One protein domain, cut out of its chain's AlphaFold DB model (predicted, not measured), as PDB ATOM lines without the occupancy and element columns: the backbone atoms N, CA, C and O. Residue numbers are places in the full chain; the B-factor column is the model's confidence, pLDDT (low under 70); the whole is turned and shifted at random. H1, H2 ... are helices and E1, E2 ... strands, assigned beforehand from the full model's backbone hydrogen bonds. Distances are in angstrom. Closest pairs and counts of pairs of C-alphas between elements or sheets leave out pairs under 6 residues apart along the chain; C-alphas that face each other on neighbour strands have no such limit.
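What this domain is: This is residues 185 to 294 of the 300 residues of an uncharacterized protein of Oxynema sp. AP17 (UniProt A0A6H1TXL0). A long helix, H1, is the spine of an elongated body; H2 folds back beside its later part, H3 crosses its earlier part at a steep angle, and a tiny strand hairpin, E1 and E2, sits near the beginning of H1 and the later part of H3. A long loop, residues 271 to 290, joins the two strands. The printed part has 110 residues, mostly helix by class, in the order H1 H2 H3 E1 E2, with an antiparallel sheet E1 - E2. It is only just compact, close to loose, with a radius of gyration of the C-alphas of 15.6 A and spans of 54 by 30 by 21 A.

Where its parts are: Start at the sheet: E1 is residues 268 to 270 and E2 residues 291 to 293, each 6.5 A long. Find C-alpha 197 at (481.303, 399.230, 396.596); from there H1 runs 35.4 A to residue 220. H2, residues 226 to 237, covers 16.8 A. H3, residues 242 to 262, runs 30.4 A to C-alpha 262 at (476.479, 404.027, 410.545).

How they stand to each other: In the hairpin E1 and E2, look at N 268 and O 293, within hydrogen-bond range at 3.0 A. The closest C-alphas of H3 and E2, Lys 257 and Val 293, are 6.1 A apart. H1 touches H3 with residues 201 to 209 alone, closest at the C-alphas of Arg 205 and Ser 252, 5.3 A, at a steep tilt of 54 degrees. H1 and H2, a helical hairpin, touch at a shallow tilt of 8 degrees, opposite ways; their closest C-alphas, Ala 213 and Ala 233, are 4.4 A apart. H2 and E1 are apart. Every O i to N i+4 pair is within hydrogen-bond range in H2, 19 of 20 in H1 and 15 of 17 in H3.

The domain as a whole: The farthest C-alphas, Leu 191 and Pro 224, are 54.3 A apart. The printed part has no cut; the link E1 to E2 is long. Look for pLDDT under 70 at residues 218 to 226, 229, 238 to 244 and 276 to 288.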
ATOM      1  N   LEU A 185     478.661 410.149 397.033       93.75
ATOM      2  CA  LEU A 185     479.584 409.097 396.585       93.75
ATOM      3  C   LEU A 185     479.124 408.326 395.336       93.75
ATOM      4  O   LEU A 185     479.918 407.586 394.747       93.75
ATOM      5  N   GLY A 186     477.889 408.528 394.866       94.50
ATOM      6  CA  GLY A 186     477.343 407.815 393.704       94.50
ATOM      7  C   GLY A 186     477.134 406.315 393.950       94.50
ATOM      8  O   GLY A 186     477.242 405.508 393.014       94.50
ATOM      9  N   GLY A 187     476.918 405.933 395.209       96.50
ATOM     10  CA  GLY A 187     476.642 404.568 395.635       96.50
ATOM     11  C   GLY A 187     475.223 404.122 395.291       96.50
ATOM     12  O   GLY A 187     474.282 404.909 395.311       96.50
ATOM     13  N   ALA A 188     475.067 402.839 394.986       97.38
ATOM     14  CA  ALA A 188     473.785 402.189 394.743       97.38
ATOM     15  C   ALA A 188     473.496 401.220 395.894       97.38
ATOM     16  O   ALA A 188     474.310 400.348 396.191       97.38
ATOM     17  N   ILE A 189     472.366 401.400 396.580       97.38
ATOM     18  CA  ILE A 189     471.997 400.593 397.748       97.38
ATOM     19  C   ILE A 189     470.786 399.732 397.396       97.38
ATOM     20  O   ILE A 189     469.704 400.250 397.133       97.38
ATOM     21  N   GLU A 190     470.965 398.416 397.458       95.19
ATOM     22  CA  GLU A 190     469.948 397.405 397.168       95.19
ATOM     23  C   GLU A 190     469.863 396.440 398.351       95.19
ATOM     24  O   GLU A 190     470.876 395.896 398.786       95.19
ATOM     25  N   LEU A 191     468.665 396.238 398.913       91.94
ATOM     26  CA  LEU A 191     468.435 395.308 400.034       91.94
ATOM     27  C   LEU A 191     469.456 395.474 401.187       91.94
ATOM     28  O   LEU A 191     470.059 394.507 401.652       91.94
ATOM     29  N   ASN A 192     469.680 396.717 401.631       94.25
ATOM     30  CA  ASN A 192     470.666 397.083 402.665       94.25
ATOM     31  C   ASN A 192     472.126 396.748 402.335       94.25
ATOM     32  O   ASN A 192     472.965 396.706 403.230       94.25
ATOM     33  N   THR A 193     472.459 396.549 401.066       95.44
ATOM     34  CA  THR A 193     473.823 396.268 400.621       95.44
ATOM     35  C   THR A 193     474.239 397.311 399.597       95.44
ATOM     36  O   THR A 193     473.454 397.691 398.730       95.44
ATOM     37  N   LEU A 194     475.476 397.793 399.695       96.06
ATOM     38  CA  LEU A 194     476.062 398.640 398.663       96.06
ATOM     39  C   LEU A 194     476.403 397.755 397.454       96.06
ATOM     40  O   LEU A 194     477.277 396.899 397.568       96.06
ATOM     41  N   SER A 195     475.705 397.923 396.326       95.75
ATOM     42  CA  SER A 195     475.832 397.060 395.139       95.75
ATOM     43  C   SER A 195     477.029 397.420 394.250       95.75
ATOM     44  O   SER A 195     477.501 396.594 393.469       95.75
ATOM     45  N   ASN A 196     477.591 398.623 394.408       94.94
ATOM     46  CA  ASN A 196     478.759 399.110 393.667       94.94
ATOM     47  C   ASN A 196     479.923 399.586 394.574       94.94
ATOM     48  O   ASN A 196     480.468 400.676 394.359       94.94
ATOM     49  N   PRO A 197     480.359 398.789 395.567       94.94
ATOM     50  CA  PRO A 197     481.303 399.230 396.596       94.94
ATOM     51  C   PRO A 197     482.666 399.647 396.028       94.94
ATOM     52  O   PRO A 197     483.237 400.628 396.499       94.94
ATOM     53  N   GLN A 198     483.143 399.006 394.953       92.50
ATOM     54  CA  GLN A 198     484.380 399.405 394.273       92.50
ATOM     55  C   GLN A 198     484.331 400.834 393.708       92.50
ATOM     56  O   GLN A 198     485.346 401.526 393.692       92.50
ATOM     57  N   LYS A 199     483.157 401.301 393.257       91.69
ATOM     58  CA  LYS A 199     482.989 402.650 392.698       91.69
ATOM     59  C   LYS A 199     482.999 403.701 393.804       91.69
ATOM     60  O   LYS A 199     483.654 404.731 393.651       91.69
ATOM     61  N   VAL A 200     482.300 403.422 394.904       94.69
ATOM     62  CA  VAL A 200     482.267 404.285 396.092       94.69
ATOM     63  C   VAL A 200     483.661 404.418 396.691       94.69
ATOM     64  O   VAL A 200     484.150 405.530 396.873       94.69
ATOM     65  N   GLU A 201     484.335 403.294 396.925       94.31
ATOM     66  CA  GLU A 201     485.683 403.275 397.487       94.31
ATOM     67  C   GLU A 201     486.674 404.047 396.607       94.31
ATOM     68  O   GLU A 201     487.424 404.882 397.110       94.31
ATOM     69  N   ALA A 202     486.636 403.853 395.288       89.62
ATOM     70  CA  ALA A 202     487.524 404.576 394.389       89.62
ATOM     71  C   ALA A 202     487.249 406.082 394.358       89.62
ATOM     72  O   ALA A 202     488.194 406.863 394.239       89.62
ATOM     73  N   LYS A 203     485.986 406.509 394.507       90.38
ATOM     74  CA  LYS A 203     485.654 407.932 394.650       90.38
ATOM     75  C   LYS A 203     486.222 408.507 395.948       90.38
ATOM     76  O   LYS A 203     486.864 409.551 395.884       90.38
ATOM     77  N   ILE A 204     486.075 407.806 397.076       92.75
ATOM     78  CA  ILE A 204     486.687 408.197 398.359       92.75
ATOM     79  C   ILE A 204     488.202 408.346 398.191       92.75
ATOM     80  O   ILE A 204     488.763 409.406 398.463       92.75
ATOM     81  N   ARG A 205     488.862 407.306 397.669       89.88
ATOM     82  CA  ARG A 205     490.315 407.284 397.479       89.88
ATOM     83  C   ARG A 205     490.799 408.422 396.580       89.88
ATOM     84  O   ARG A 205     491.810 409.058 396.870       89.88
ATOM     85  N   ARG A 206     490.069 408.690 395.494       85.56
ATOM     86  CA  ARG A 206     490.352 409.791 394.572       85.56
ATOM     87  C   ARG A 206     490.280 411.144 395.277       85.56
ATOM     88  O   ARG A 206     491.186 411.950 395.083       85.56
ATOM     89  N   SER A 207     489.245 411.397 396.078       86.75
ATOM     90  CA  SER A 207     489.105 412.666 396.804       86.75
ATOM     91  C   SER A 207     490.257 412.891 397.785       86.75
ATOM     92  O   SER A 207     490.840 413.972 397.797       86.75
ATOM     93  N   ILE A 208     490.665 411.851 398.520       88.12
ATOM     94  CA  ILE A 208     491.819 411.921 399.433       88.12
ATOM     95  C   ILE A 208     493.108 412.243 398.657       88.12
ATOM     96  O   ILE A 208     493.882 413.111 399.058       88.12
ATOM     97  N   ALA A 209     493.334 411.590 397.511       85.25
ATOM     98  CA  ALA A 209     494.506 411.851 396.674       85.25
ATOM     99  C   ALA A 209     494.533 413.291 396.126       85.25
ATOM    100  O   ALA A 209     495.596 413.910 396.083       85.25
ATOM    101  N   ILE A 210     493.376 413.842 395.738       80.25
ATOM    102  CA  ILE A 210     493.255 415.241 395.299       80.25
ATOM    103  C   ILE A 210     493.649 416.191 396.435       80.25
ATOM    104  O   ILE A 210     494.445 417.102 396.208       80.25
ATOM    105  N   PHE A 211     493.163 415.953 397.657       81.88
ATOM    106  CA  PHE A 211     493.529 416.769 398.815       81.88
ATOM    107  C   PHE A 211     495.029 416.698 399.140       81.88
ATOM    108  O   PHE A 211     495.674 417.727 399.321       81.88
ATOM    109  N   LEU A 212     495.622 415.502 399.161       81.88
ATOM    110  CA  LEU A 212     497.060 415.345 399.406       81.88
ATOM    111  C   LEU A 212     497.910 416.056 398.344       81.88
ATOM    112  O   LEU A 212     498.899 416.713 398.670       81.88
ATOM    113  N   ALA A 213     497.509 415.968 397.074       78.38
ATOM    114  CA  ALA A 213     498.160 416.706 395.999       78.38
ATOM    115  C   ALA A 213     498.032 418.224 396.203       78.38
ATOM    116  O   ALA A 213     499.002 418.951 395.993       78.38
ATOM    117  N   PHE A 214     496.876 418.706 396.666       75.56
ATOM    118  CA  PHE A 214     496.691 420.107 397.038       75.56
ATOM    119  C   PHE A 214     497.626 420.536 398.177       75.56
ATOM    120  O   PHE A 214     498.276 421.574 398.056       75.56
ATOM    121  N   LEU A 215     497.764 419.738 399.242       76.69
ATOM    122  CA  LEU A 215     498.700 420.031 400.334       76.69
ATOM    123  C   LEU A 215     500.150 420.133 399.839       76.69
ATOM    124  O   LEU A 215     500.868 421.056 400.233       76.69
ATOM    125  N   GLU A 216     500.580 419.235 398.947       75.75
ATOM    126  CA  GLU A 216     501.899 419.327 398.302       75.75
ATOM    127  C   GLU A 216     502.040 420.611 397.474       75.75
ATOM    128  O   GLU A 216     503.051 421.310 397.573       75.75
ATOM    129  N   MET A 217     501.009 420.986 396.715       70.81
ATOM    130  CA  MET A 217     501.007 422.226 395.937       70.81
ATOM    131  C   MET A 217     501.014 423.474 396.832       70.81
ATOM    132  O   MET A 217     501.674 424.455 396.511       70.81
ATOM    133  N   GLN A 218     500.351 423.467 397.986       68.44
ATOM    134  CA  GLN A 218     500.374 424.599 398.918       68.44
ATOM    135  C   GLN A 218     501.766 424.796 399.541       68.44
ATOM    136  O   GLN A 218     502.191 425.933 399.775       68.44
ATOM    137  N   ARG A 219     502.520 423.709 399.758       68.00
ATOM    138  CA  ARG A 219     503.925 423.774 400.199       68.00
ATOM    139  C   ARG A 219     504.817 424.501 399.177       68.00
ATOM    140  O   ARG A 219     505.807 425.103 399.591       68.00
ATOM    141  N   LEU A 220     504.434 424.567 397.890       63.41
ATOM    142  CA  LEU A 220     505.124 425.361 396.854       63.41
ATOM    143  C   LEU A 220     505.155 426.856 397.157       63.41
ATOM    144  O   LEU A 220     506.139 427.521 396.844       63.41
ATOM    145  N   GLY A 221     504.093 427.396 397.766       55.75
ATOM    146  CA  GLY A 221     504.035 428.813 398.136       55.75
ATOM    147  C   GLY A 221     505.102 429.209 399.164       55.75
ATOM    148  O   GLY A 221     505.285 430.395 399.422       55.75
ATOM    149  N   LYS A 222     505.799 428.223 399.750       54.50
ATOM    150  CA  LYS A 222     506.780 428.379 400.827       54.50
ATOM    151  C   LYS A 222     508.168 427.788 400.515       54.50
ATOM    152  O   LYS A 222     509.038 427.905 401.370       54.50
ATOM    153  N   SER A 223     508.401 427.169 399.347       48.88
ATOM    154  CA  SER A 223     509.654 426.449 399.040       48.88
ATOM    155  C   SER A 223     510.253 426.813 397.664       48.88
ATOM    156  O   SER A 223     509.495 426.979 396.703       48.88
ATOM    157  N   PRO A 224     511.592 426.929 397.529       52.59
ATOM    158  CA  PRO A 224     512.266 427.189 396.250       52.59
ATOM    159  C   PRO A 224     512.244 426.000 395.263       52.59
ATOM    160  O   PRO A 224     512.377 426.223 394.059       52.59
ATOM    161  N   ASP A 225     511.985 424.768 395.719       59.34
ATOM    162  CA  ASP A 225     512.097 423.537 394.908       59.34
ATOM    163  C   ASP A 225     510.779 423.142 394.216       59.34
ATOM    164  O   ASP A 225     510.166 422.101 394.467       59.34
ATOM    165  N   LYS A 226     510.313 424.016 393.319       64.56
ATOM    166  CA  LYS A 226     509.027 423.875 392.610       64.56
ATOM    167  C   LYS A 226     508.887 422.610 391.735       64.56
ATOM    168  O   LYS A 226     507.793 422.042 391.734       64.56
ATOM    169  N   PRO A 227     509.919 422.143 391.000       70.38
ATOM    170  CA  PRO A 227     509.781 420.983 390.112       70.38
ATOM    171  C   PRO A 227     509.487 419.665 390.845       70.38
ATOM    172  O   PRO A 227     508.638 418.895 390.400       70.38
ATOM    173  N   GLU A 228     510.124 419.420 391.993       71.69
ATOM    174  CA  GLU A 228     509.970 418.157 392.731       71.69
ATOM    175  C   GLU A 228     508.593 418.014 393.385       71.69
ATOM    176  O   GLU A 228     508.034 416.921 393.453       71.69
ATOM    177  N   ALA A 229     508.019 419.114 393.872       66.00
ATOM    178  CA  ALA A 229     506.684 419.113 394.462       66.00
ATOM    179  C   ALA A 229     505.585 418.901 393.405       66.00
ATOM    180  O   ALA A 229     504.635 418.164 393.667       66.00
ATOM    181  N   ILE A 230     505.743 419.453 392.194       72.44
ATOM    182  CA  ILE A 230     504.859 419.138 391.057       72.44
ATOM    183  C   ILE A 230     504.946 417.643 390.726       72.44
ATOM    184  O   ILE A 230     503.921 416.994 390.528       72.44
ATOM    185  N   GLU A 231     506.153 417.073 390.718       75.56
ATOM    186  CA  GLU A 231     506.348 415.641 390.490       75.56
ATOM    187  C   GLU A 231     505.712 414.785 391.601       75.56
ATOM    188  O   GLU A 231     505.061 413.781 391.307       75.56
ATOM    189  N   ARG A 232     505.836 415.179 392.877       73.31
ATOM    190  CA  ARG A 232     505.174 414.500 394.006       73.31
ATOM    191  C   ARG A 232     503.652 414.562 393.899       73.31
ATOM    192  O   ARG A 232     503.009 413.519 394.001       73.31
ATOM    193  N   ALA A 233     503.083 415.737 393.630       75.19
ATOM    194  CA  ALA A 233     501.648 415.901 393.412       75.19
ATOM    195  C   ALA A 233     501.159 415.043 392.231       75.19
ATOM    196  O   ALA A 233     500.153 414.343 392.347       75.19
ATOM    197  N   ALA A 234     501.913 415.008 391.126       73.31
ATOM    198  CA  ALA A 234     501.612 414.154 389.981       73.31
ATOM    199  C   ALA A 234     501.677 412.657 390.330       73.31
ATOM    200  O   ALA A 234     500.807 411.901 389.907       73.31
ATOM    201  N   LYS A 235     502.648 412.216 391.142       74.50
ATOM    202  CA  LYS A 235     502.740 410.825 391.627       74.50
ATOM    203  C   LYS A 235     501.575 410.442 392.542       74.50
ATOM    204  O   LYS A 235     501.073 409.326 392.427       74.50
ATOM    205  N   ILE A 236     501.133 411.352 393.415       73.75
ATOM    206  CA  ILE A 236     499.956 411.163 394.280       73.75
ATOM    207  C   ILE A 236     498.692 411.031 393.425       73.75
ATOM    208  O   ILE A 236     497.939 410.073 393.585       73.75
ATOM    209  N   LEU A 237     498.486 411.945 392.471       70.38
ATOM    210  CA  LEU A 237     497.330 411.923 391.568       70.38
ATOM    211  C   LEU A 237     497.346 410.720 390.625       70.38
ATOM    212  O   LEU A 237     496.305 410.148 390.336       70.38
ATOM    213  N   ALA A 238     498.513 410.290 390.160       63.62
ATOM    214  CA  ALA A 238     498.623 409.069 389.374       63.62
ATOM    215  C   ALA A 238     498.496 407.805 390.248       63.62
ATOM    216  O   ALA A 238     498.412 406.698 389.716       63.62
ATOM    217  N   ALA A 239     498.503 407.962 391.579       64.12
ATOM    218  CA  ALA A 239     498.627 406.890 392.556       64.12
ATOM    219  C   ALA A 239     499.782 405.930 392.204       64.12
ATOM    220  O   ALA A 239     499.675 404.729 392.409       64.12
ATOM    221  N   THR A 240     500.877 406.414 391.609       50.31
ATOM    222  CA  THR A 240     501.921 405.557 391.010       50.31
ATOM    223  C   THR A 240     503.010 405.129 391.988       50.31
ATOM    224  O   THR A 240     503.863 404.319 391.629       50.31
ATOM    225  N   SER A 241     503.000 405.621 393.230       51.44
ATOM    226  CA  SER A 241     503.913 405.151 394.275       51.44
ATOM    227  C   SER A 241     503.215 404.125 395.171       51.44
ATOM    228  O   SER A 241     502.199 404.424 395.798       51.44
ATOM    229  N   GLY A 242     503.766 402.909 395.276       50.25
ATOM    230  CA  GLY A 242     503.154 401.825 396.065       50.25
ATOM    231  C   GLY A 242     502.946 402.170 397.548       50.25
ATOM    232  O   GLY A 242     502.031 401.663 398.186       50.25
ATOM    233  N   VAL A 243     503.752 403.097 398.072       53.44
ATOM    234  CA  VAL A 243     503.666 403.623 399.441       53.44
ATOM    235  C   VAL A 243     502.436 404.528 399.635       53.44
ATOM    236  O   VAL A 243     501.793 404.441 400.674       53.44
ATOM    237  N   SER A 244     502.044 405.327 398.630       68.00
ATOM    238  CA  SER A 244     500.811 406.135 398.694       68.00
ATOM    239  C   SER A 244     499.551 405.305 398.441       68.00
ATOM    240  O   SER A 244     498.513 405.583 399.034       68.00
ATOM    241  N   GLN A 245     499.630 404.253 397.614       75.31
ATOM    242  CA  GLN A 245     498.465 403.420 397.297       75.31
ATOM    243  C   GLN A 245     497.892 402.703 398.524       75.31
ATOM    244  O   GLN A 245     496.674 402.676 398.693       75.31
ATOM    245  N   ASN A 246     498.752 402.146 399.381       84.88
ATOM    246  CA  ASN A 246     498.308 401.390 400.554       84.88
ATOM    247  C   ASN A 246     497.685 402.286 401.631       84.88
ATOM    248  O   ASN A 246     496.680 401.898 402.223       84.88
ATOM    249  N   ASP A 247     498.232 403.481 401.858       89.50
ATOM    250  CA  ASP A 247     497.671 404.443 402.817       89.50
ATOM    251  C   ASP A 247     496.326 404.985 402.337       89.50
ATOM    252  O   ASP A 247     495.365 405.071 403.106       89.50
ATOM    253  N   LEU A 248     496.249 405.309 401.043       89.25
ATOM    254  CA  LEU A 248     495.028 405.756 400.388       89.25
ATOM    255  C   LEU A 248     493.934 404.686 400.468       89.25
ATOM    256  O   LEU A 248     492.803 405.003 400.827       89.25
ATOM    257  N   LEU A 249     494.271 403.425 400.169       90.06
ATOM    258  CA  LEU A 249     493.351 402.294 400.307       90.06
ATOM    259  C   LEU A 249     492.939 402.082 401.768       90.06
ATOM    260  O   LEU A 249     491.767 401.896 402.065       90.06
ATOM    261  N   SER A 250     493.879 402.123 402.706       92.19
ATOM    262  CA  SER A 250     493.570 401.904 404.123       92.19
ATOM    263  C   SER A 250     492.644 402.998 404.675       92.19
ATOM    264  O   SER A 250     491.682 402.689 405.378       92.19
ATOM    265  N   SER A 251     492.857 404.256 404.281       93.81
ATOM    266  CA  SER A 251     491.983 405.383 404.647       93.81
ATOM    267  C   SER A 251     490.601 405.281 404.015       93.81
ATOM    268  O   SER A 251     489.591 405.512 404.680       93.81
ATOM    269  N   SER A 252     490.528 404.911 402.731       94.69
ATOM    270  CA  SER A 252     489.244 404.767 402.046       94.69
ATOM    271  C   SER A 252     488.421 403.619 402.627       94.69
ATOM    272  O   SER A 252     487.209 403.758 402.787       94.69
ATOM    273  N   LEU A 253     489.065 402.510 403.006       95.12
ATOM    274  CA  LEU A 253     488.417 401.383 403.673       95.12
ATOM    275  C   LEU A 253     487.969 401.728 405.096       95.12
ATOM    276  O   LEU A 253     486.888 401.300 405.495       95.12
ATOM    277  N   TYR A 254     488.751 402.516 405.842       96.38
ATOM    278  CA  TYR A 254     488.346 403.029 407.154       96.38
ATOM    279  C   TYR A 254     487.052 403.847 407.050       96.38
ATOM    280  O   TYR A 254     486.090 403.576 407.775       96.38
ATOM    281  N   PHE A 255     486.973 404.771 406.087       97.00
ATOM    282  CA  PHE A 255     485.759 405.561 405.894       97.00
ATOM    283  C   PHE A 255     484.597 404.729 405.341       97.00
ATOM    284  O   PHE A 255     483.475 404.834 405.829       97.00
ATOM    285  N   LEU A 256     484.844 403.827 404.384       97.25
ATOM    286  CA  LEU A 256     483.809 402.919 403.884       97.25
ATOM    287  C   LEU A 256     483.231 402.052 405.009       97.25
ATOM    288  O   LEU A 256     482.021 401.856 405.076       97.25
ATOM    289  N   LYS A 257     484.072 401.570 405.926       96.75
ATOM    290  CA  LYS A 257     483.628 400.824 407.103       96.75
ATOM    291  C   LYS A 257     482.708 401.659 407.989       96.75
ATOM    292  O   LYS A 257     481.654 401.167 408.387       96.75
ATOM    293  N   TYR A 258     483.081 402.908 408.265       97.50
ATOM    294  CA  TYR A 258     482.236 403.850 408.996       97.50
ATOM    295  C   TYR A 258     480.871 404.028 408.314       97.50
ATOM    296  O   TYR A 258     479.836 403.870 408.962       97.50
ATOM    297  N   LEU A 259     480.861 404.252 406.997       98.00
ATOM    298  CA  LEU A 259     479.642 404.425 406.202       98.00
ATOM    299  C   LEU A 259     478.733 403.188 406.246       98.00
ATOM    300  O   LEU A 259     477.524 403.317 406.430       98.00
ATOM    301  N   LEU A 260     479.295 401.982 406.116       97.81
ATOM    302  CA  LEU A 260     478.515 400.744 406.211       97.81
ATOM    303  C   LEU A 260     477.945 400.546 407.617       97.81
ATOM    304  O   LEU A 260     476.786 400.167 407.772       97.81
ATOM    305  N   HIS A 261     478.749 400.825 408.644       97.25
ATOM    306  CA  HIS A 261     478.340 400.697 410.035       97.25
ATOM    307  C   HIS A 261     477.200 401.661 410.385       97.25
ATOM    308  O   HIS A 261     476.125 401.215 410.798       97.25
ATOM    309  N   LYS A 262     477.420 402.964 410.180       97.56
ATOM    310  CA  LYS A 262     476.479 404.027 410.545       97.56
ATOM    311  C   LYS A 262     475.274 404.120 409.610       97.56
ATOM    312  O   LYS A 262     474.205 404.502 410.059       97.56
ATOM    313  N   GLY A 263     475.403 403.695 408.352       97.31
ATOM    314  CA  GLY A 263     474.283 403.565 407.411       97.31
ATOM    315  C   GLY A 263     473.439 402.296 407.597       97.31
ATOM    316  O   GLY A 263     472.528 402.046 406.800       97.31
ATOM    317  N   GLU A 264     473.758 401.477 408.608       96.69
ATOM    318  CA  GLU A 264     473.131 400.178 408.881       96.69
ATOM    319  C   GLU A 264     473.132 399.236 407.656       96.69
ATOM    320  O   GLU A 264     472.184 398.486 407.414       96.69
ATOM    321  N   LEU A 265     474.208 399.278 406.865       96.88
ATOM    322  CA  LEU A 265     474.395 398.451 405.675       96.88
ATOM    323  C   LEU A 265     475.136 397.152 406.007       96.88
ATOM    324  O   LEU A 265     475.929 397.067 406.947       96.88
ATOM    325  N   ASN A 266     474.891 396.125 405.201       96.38
ATOM    326  CA  ASN A 266     475.622 394.868 405.263       96.38
ATOM    327  C   ASN A 266     477.094 395.070 404.880       96.38
ATOM    328  O   ASN A 266     477.433 395.942 404.078       96.38
ATOM    329  N   GLY A 267     477.964 394.216 405.427       94.56
ATOM    330  CA  GLY A 267     479.357 394.145 404.989       94.56
ATOM    331  C   GLY A 267     479.457 393.755 403.513       94.56
ATOM    332  O   GLY A 267     478.593 393.052 402.985       94.56
ATOM    333  N   VAL A 268     480.524 394.195 402.855       94.62
ATOM    334  CA  VAL A 268     480.747 393.977 401.420       94.62
ATOM    335  C   VAL A 268     482.088 393.303 401.166       94.62
ATOM    336  O   VAL A 268     483.039 393.457 401.933       94.62
ATOM    337  N   CYS A 269     482.173 392.566 400.063       93.88
ATOM    338  CA  CYS A 269     483.416 392.010 399.545       93.88
ATOM    339  C   CYS A 269     483.560 392.427 398.082       93.88
ATOM    340  O   CYS A 269     482.639 392.217 397.293       93.88
ATOM    341  N   PHE A 270     484.679 393.051 397.723       92.75
ATOM    342  CA  PHE A 270     484.895 393.572 396.374       92.75
ATOM    343  C   PHE A 270     486.377 393.654 396.030       92.75
ATOM    344  O   PHE A 270     487.230 393.654 396.909       92.75
ATOM    345  N   LYS A 271     486.688 393.743 394.735       89.38
ATOM    346  CA  LYS A 271     488.046 394.009 394.249       89.38
ATOM    347  C   LYS A 271     488.197 395.507 393.990       89.38
ATOM    348  O   LYS A 271     487.507 396.013 393.099       89.38
ATOM    349  N   PRO A 272     489.058 396.227 394.726       86.75
ATOM    350  CA  PRO A 272     489.286 397.639 394.457       86.75
ATOM    351  C   PRO A 272     489.876 397.850 393.055       86.75
ATOM    352  O   PRO A 272     490.591 396.991 392.523       86.75
ATOM    353  N   TYR A 273     489.607 399.009 392.449       80.19
ATOM    354  CA  TYR A 273     490.303 399.395 391.222       80.19
ATOM    355  C   TYR A 273     491.785 399.644 391.518       80.19
ATOM    356  O   TYR A 273     492.129 400.251 392.538       80.19
ATOM    357  N   LYS A 274     492.658 399.217 390.598       73.12
ATOM    358  CA  LYS A 274     494.104 399.466 390.682       73.12
ATOM    359  C   LYS A 274     494.436 400.956 390.586       73.12
ATOM    360  O   LYS A 274     495.337 401.420 391.276       73.12
ATOM    361  N   ASN A 275     493.685 401.703 389.775       71.19
ATOM    362  CA  ASN A 275     493.763 403.156 389.699       71.19
ATOM    363  C   ASN A 275     492.427 403.777 390.162       71.19
ATOM    364  O   ASN A 275     491.382 403.452 389.593       71.19
ATOM    365  N   PRO A 276     492.420 404.671 391.171       63.25
ATOM    366  CA  PRO A 276     491.194 405.341 391.614       63.25
ATOM    367  C   PRO A 276     490.589 406.295 390.563       63.25
ATOM    368  O   PRO A 276     489.415 406.648 390.660       63.25
ATOM    369  N   PHE A 277     491.339 406.665 389.519       67.25
ATOM    370  CA  PHE A 277     490.891 407.473 388.375       67.25
ATOM    371  C   PHE A 277     490.361 406.619 387.208       67.25
ATOM    372  O   PHE A 277     490.463 407.014 386.048       67.25
ATOM    373  N   TRP A 278     489.767 405.463 387.517       56.59
ATOM    374  CA  TRP A 278     489.303 404.418 386.589       56.59
ATOM    375  C   TRP A 278     488.482 404.891 385.373       56.59
ATOM    376  O   TRP A 278     488.420 404.175 384.384       56.59
ATOM    377  N   MET A 279     487.890 406.094 385.391       49.50
ATOM    378  CA  MET A 279     487.236 406.686 384.210       49.50
ATOM    379  C   MET A 279     488.184 406.892 383.011       49.50
ATOM    380  O   MET A 279     487.707 407.096 381.899       49.50
ATOM    381  N   PHE A 280     489.501 406.812 383.219       45.44
ATOM    382  CA  PHE A 280     490.518 406.852 382.162       45.44
ATOM    383  C   PHE A 280     491.178 405.491 381.888       45.44
ATOM    384  O   PHE A 280     492.052 405.401 381.028       45.44
ATOM    385  N   ASP A 281     490.775 404.437 382.602       41.91
ATOM    386  CA  ASP A 281     491.313 403.087 382.454       41.91
ATOM    387  C   ASP A 281     490.292 402.247 381.665       41.91
ATOM    388  O   ASP A 281     489.230 401.883 382.169       41.91
ATOM    389  N   PHE A 282     490.579 401.966 380.389       41.31
ATOM    390  CA  PHE A 282     489.665 401.266 379.464       41.31
ATOM    391  C   PHE A 282     489.323 399.821 379.895       41.31
ATOM    392  O   PHE A 282     488.455 399.182 379.302       41.31
ATOM    393  N   ALA A 283     489.963 399.306 380.949       43.25
ATOM    394  CA  ALA A 283     489.670 398.021 381.568       43.25
ATOM    395  C   ALA A 283     488.943 398.226 382.912       43.25
ATOM    396  O   ALA A 283     489.540 398.120 383.979       43.25
ATOM    397  N   GLY A 284     487.635 398.496 382.863       44.72
ATOM    398  CA  GLY A 284     486.752 398.735 384.021       44.72
ATOM    399  C   GLY A 284     486.513 397.544 384.968       44.72
ATOM    400  O   GLY A 284     485.437 397.428 385.551       44.72
ATOM    401  N   TRP A 285     487.490 396.658 385.144       46.56
ATOM    402  CA  TRP A 285     487.417 395.501 386.031       46.56
ATOM    403  C   TRP A 285     488.221 395.781 387.306       46.56
ATOM    404  O   TRP A 285     489.331 396.304 387.248       46.56
ATOM    405  N   GLY A 286     487.677 395.449 388.481       55.19
ATOM    406  CA  GLY A 286     488.448 395.475 389.727       55.19
ATOM    407  C   GLY A 286     489.636 394.518 389.609       55.19
ATOM    408  O   GLY A 286     489.444 393.309 389.481       55.19
ATOM    409  N   THR A 287     490.851 395.058 389.585       57.94
ATOM    410  CA  THR A 287     492.090 394.314 389.295       57.94
ATOM    411  C   THR A 287     492.972 394.088 390.525       57.94
ATOM    412  O   THR A 287     494.034 393.485 390.399       57.94
ATOM    413  N   GLY A 288     492.547 394.550 391.709       64.44
ATOM    414  CA  GLY A 288     493.203 394.258 392.986       64.44
ATOM    415  C   GLY A 288     492.757 392.940 393.630       64.44
ATOM    416  O   GLY A 288     491.814 392.284 393.173       64.44
ATOM    417  N   GLU A 289     493.423 392.577 394.728       76.38
ATOM    418  CA  GLU A 289     492.979 391.489 395.605       76.38
ATOM    419  C   GLU A 289     491.599 391.806 396.209       76.38
ATOM    420  O   GLU A 289     491.314 392.974 396.503       76.38
ATOM    421  N   PRO A 290     490.714 390.806 396.389       82.50
ATOM    422  CA  PRO A 290     489.452 391.009 397.085       82.50
ATOM    423  C   PRO A 290     489.678 391.541 398.501       82.50
ATOM    424  O   PRO A 290     490.439 390.972 399.281       82.50
ATOM    425  N   VAL A 291     488.957 392.601 398.849       87.00
ATOM    426  CA  VAL A 291     488.910 393.162 400.195       87.00
ATOM    427  C   VAL A 291     487.525 392.923 400.772       87.00
ATOM    428  O   VAL A 291     486.510 393.136 400.107       87.00
ATOM    429  N   ARG A 292     487.494 392.501 402.034       90.12
ATOM    430  CA  ARG A 292     486.277 392.374 402.827       90.12
ATOM    431  C   ARG A 292     486.189 393.537 403.806       90.12
ATOM    432  O   ARG A 292     487.114 393.763 404.582       90.12
ATOM    433  N   VAL A 293     485.071 394.252 403.775       88.19
ATOM    434  CA  VAL A 293     484.756 395.321 404.723       88.19
ATOM    435  C   VAL A 293     483.545 394.884 405.528       88.19
ATOM    436  O   VAL A 293     482.417 394.872 405.033       88.19
ATOM    437  N   ASP A 294     483.791 394.478 406.769       86.62
ATOM    438  CA  ASP A 294     482.734 394.082 407.690       86.62
ATOM    439  C   ASP A 294     482.059 395.307 408.319       86.62
ATOM    440  O   ASP A 294     482.700 396.316 408.614       86.62
TER     441      ASP A 294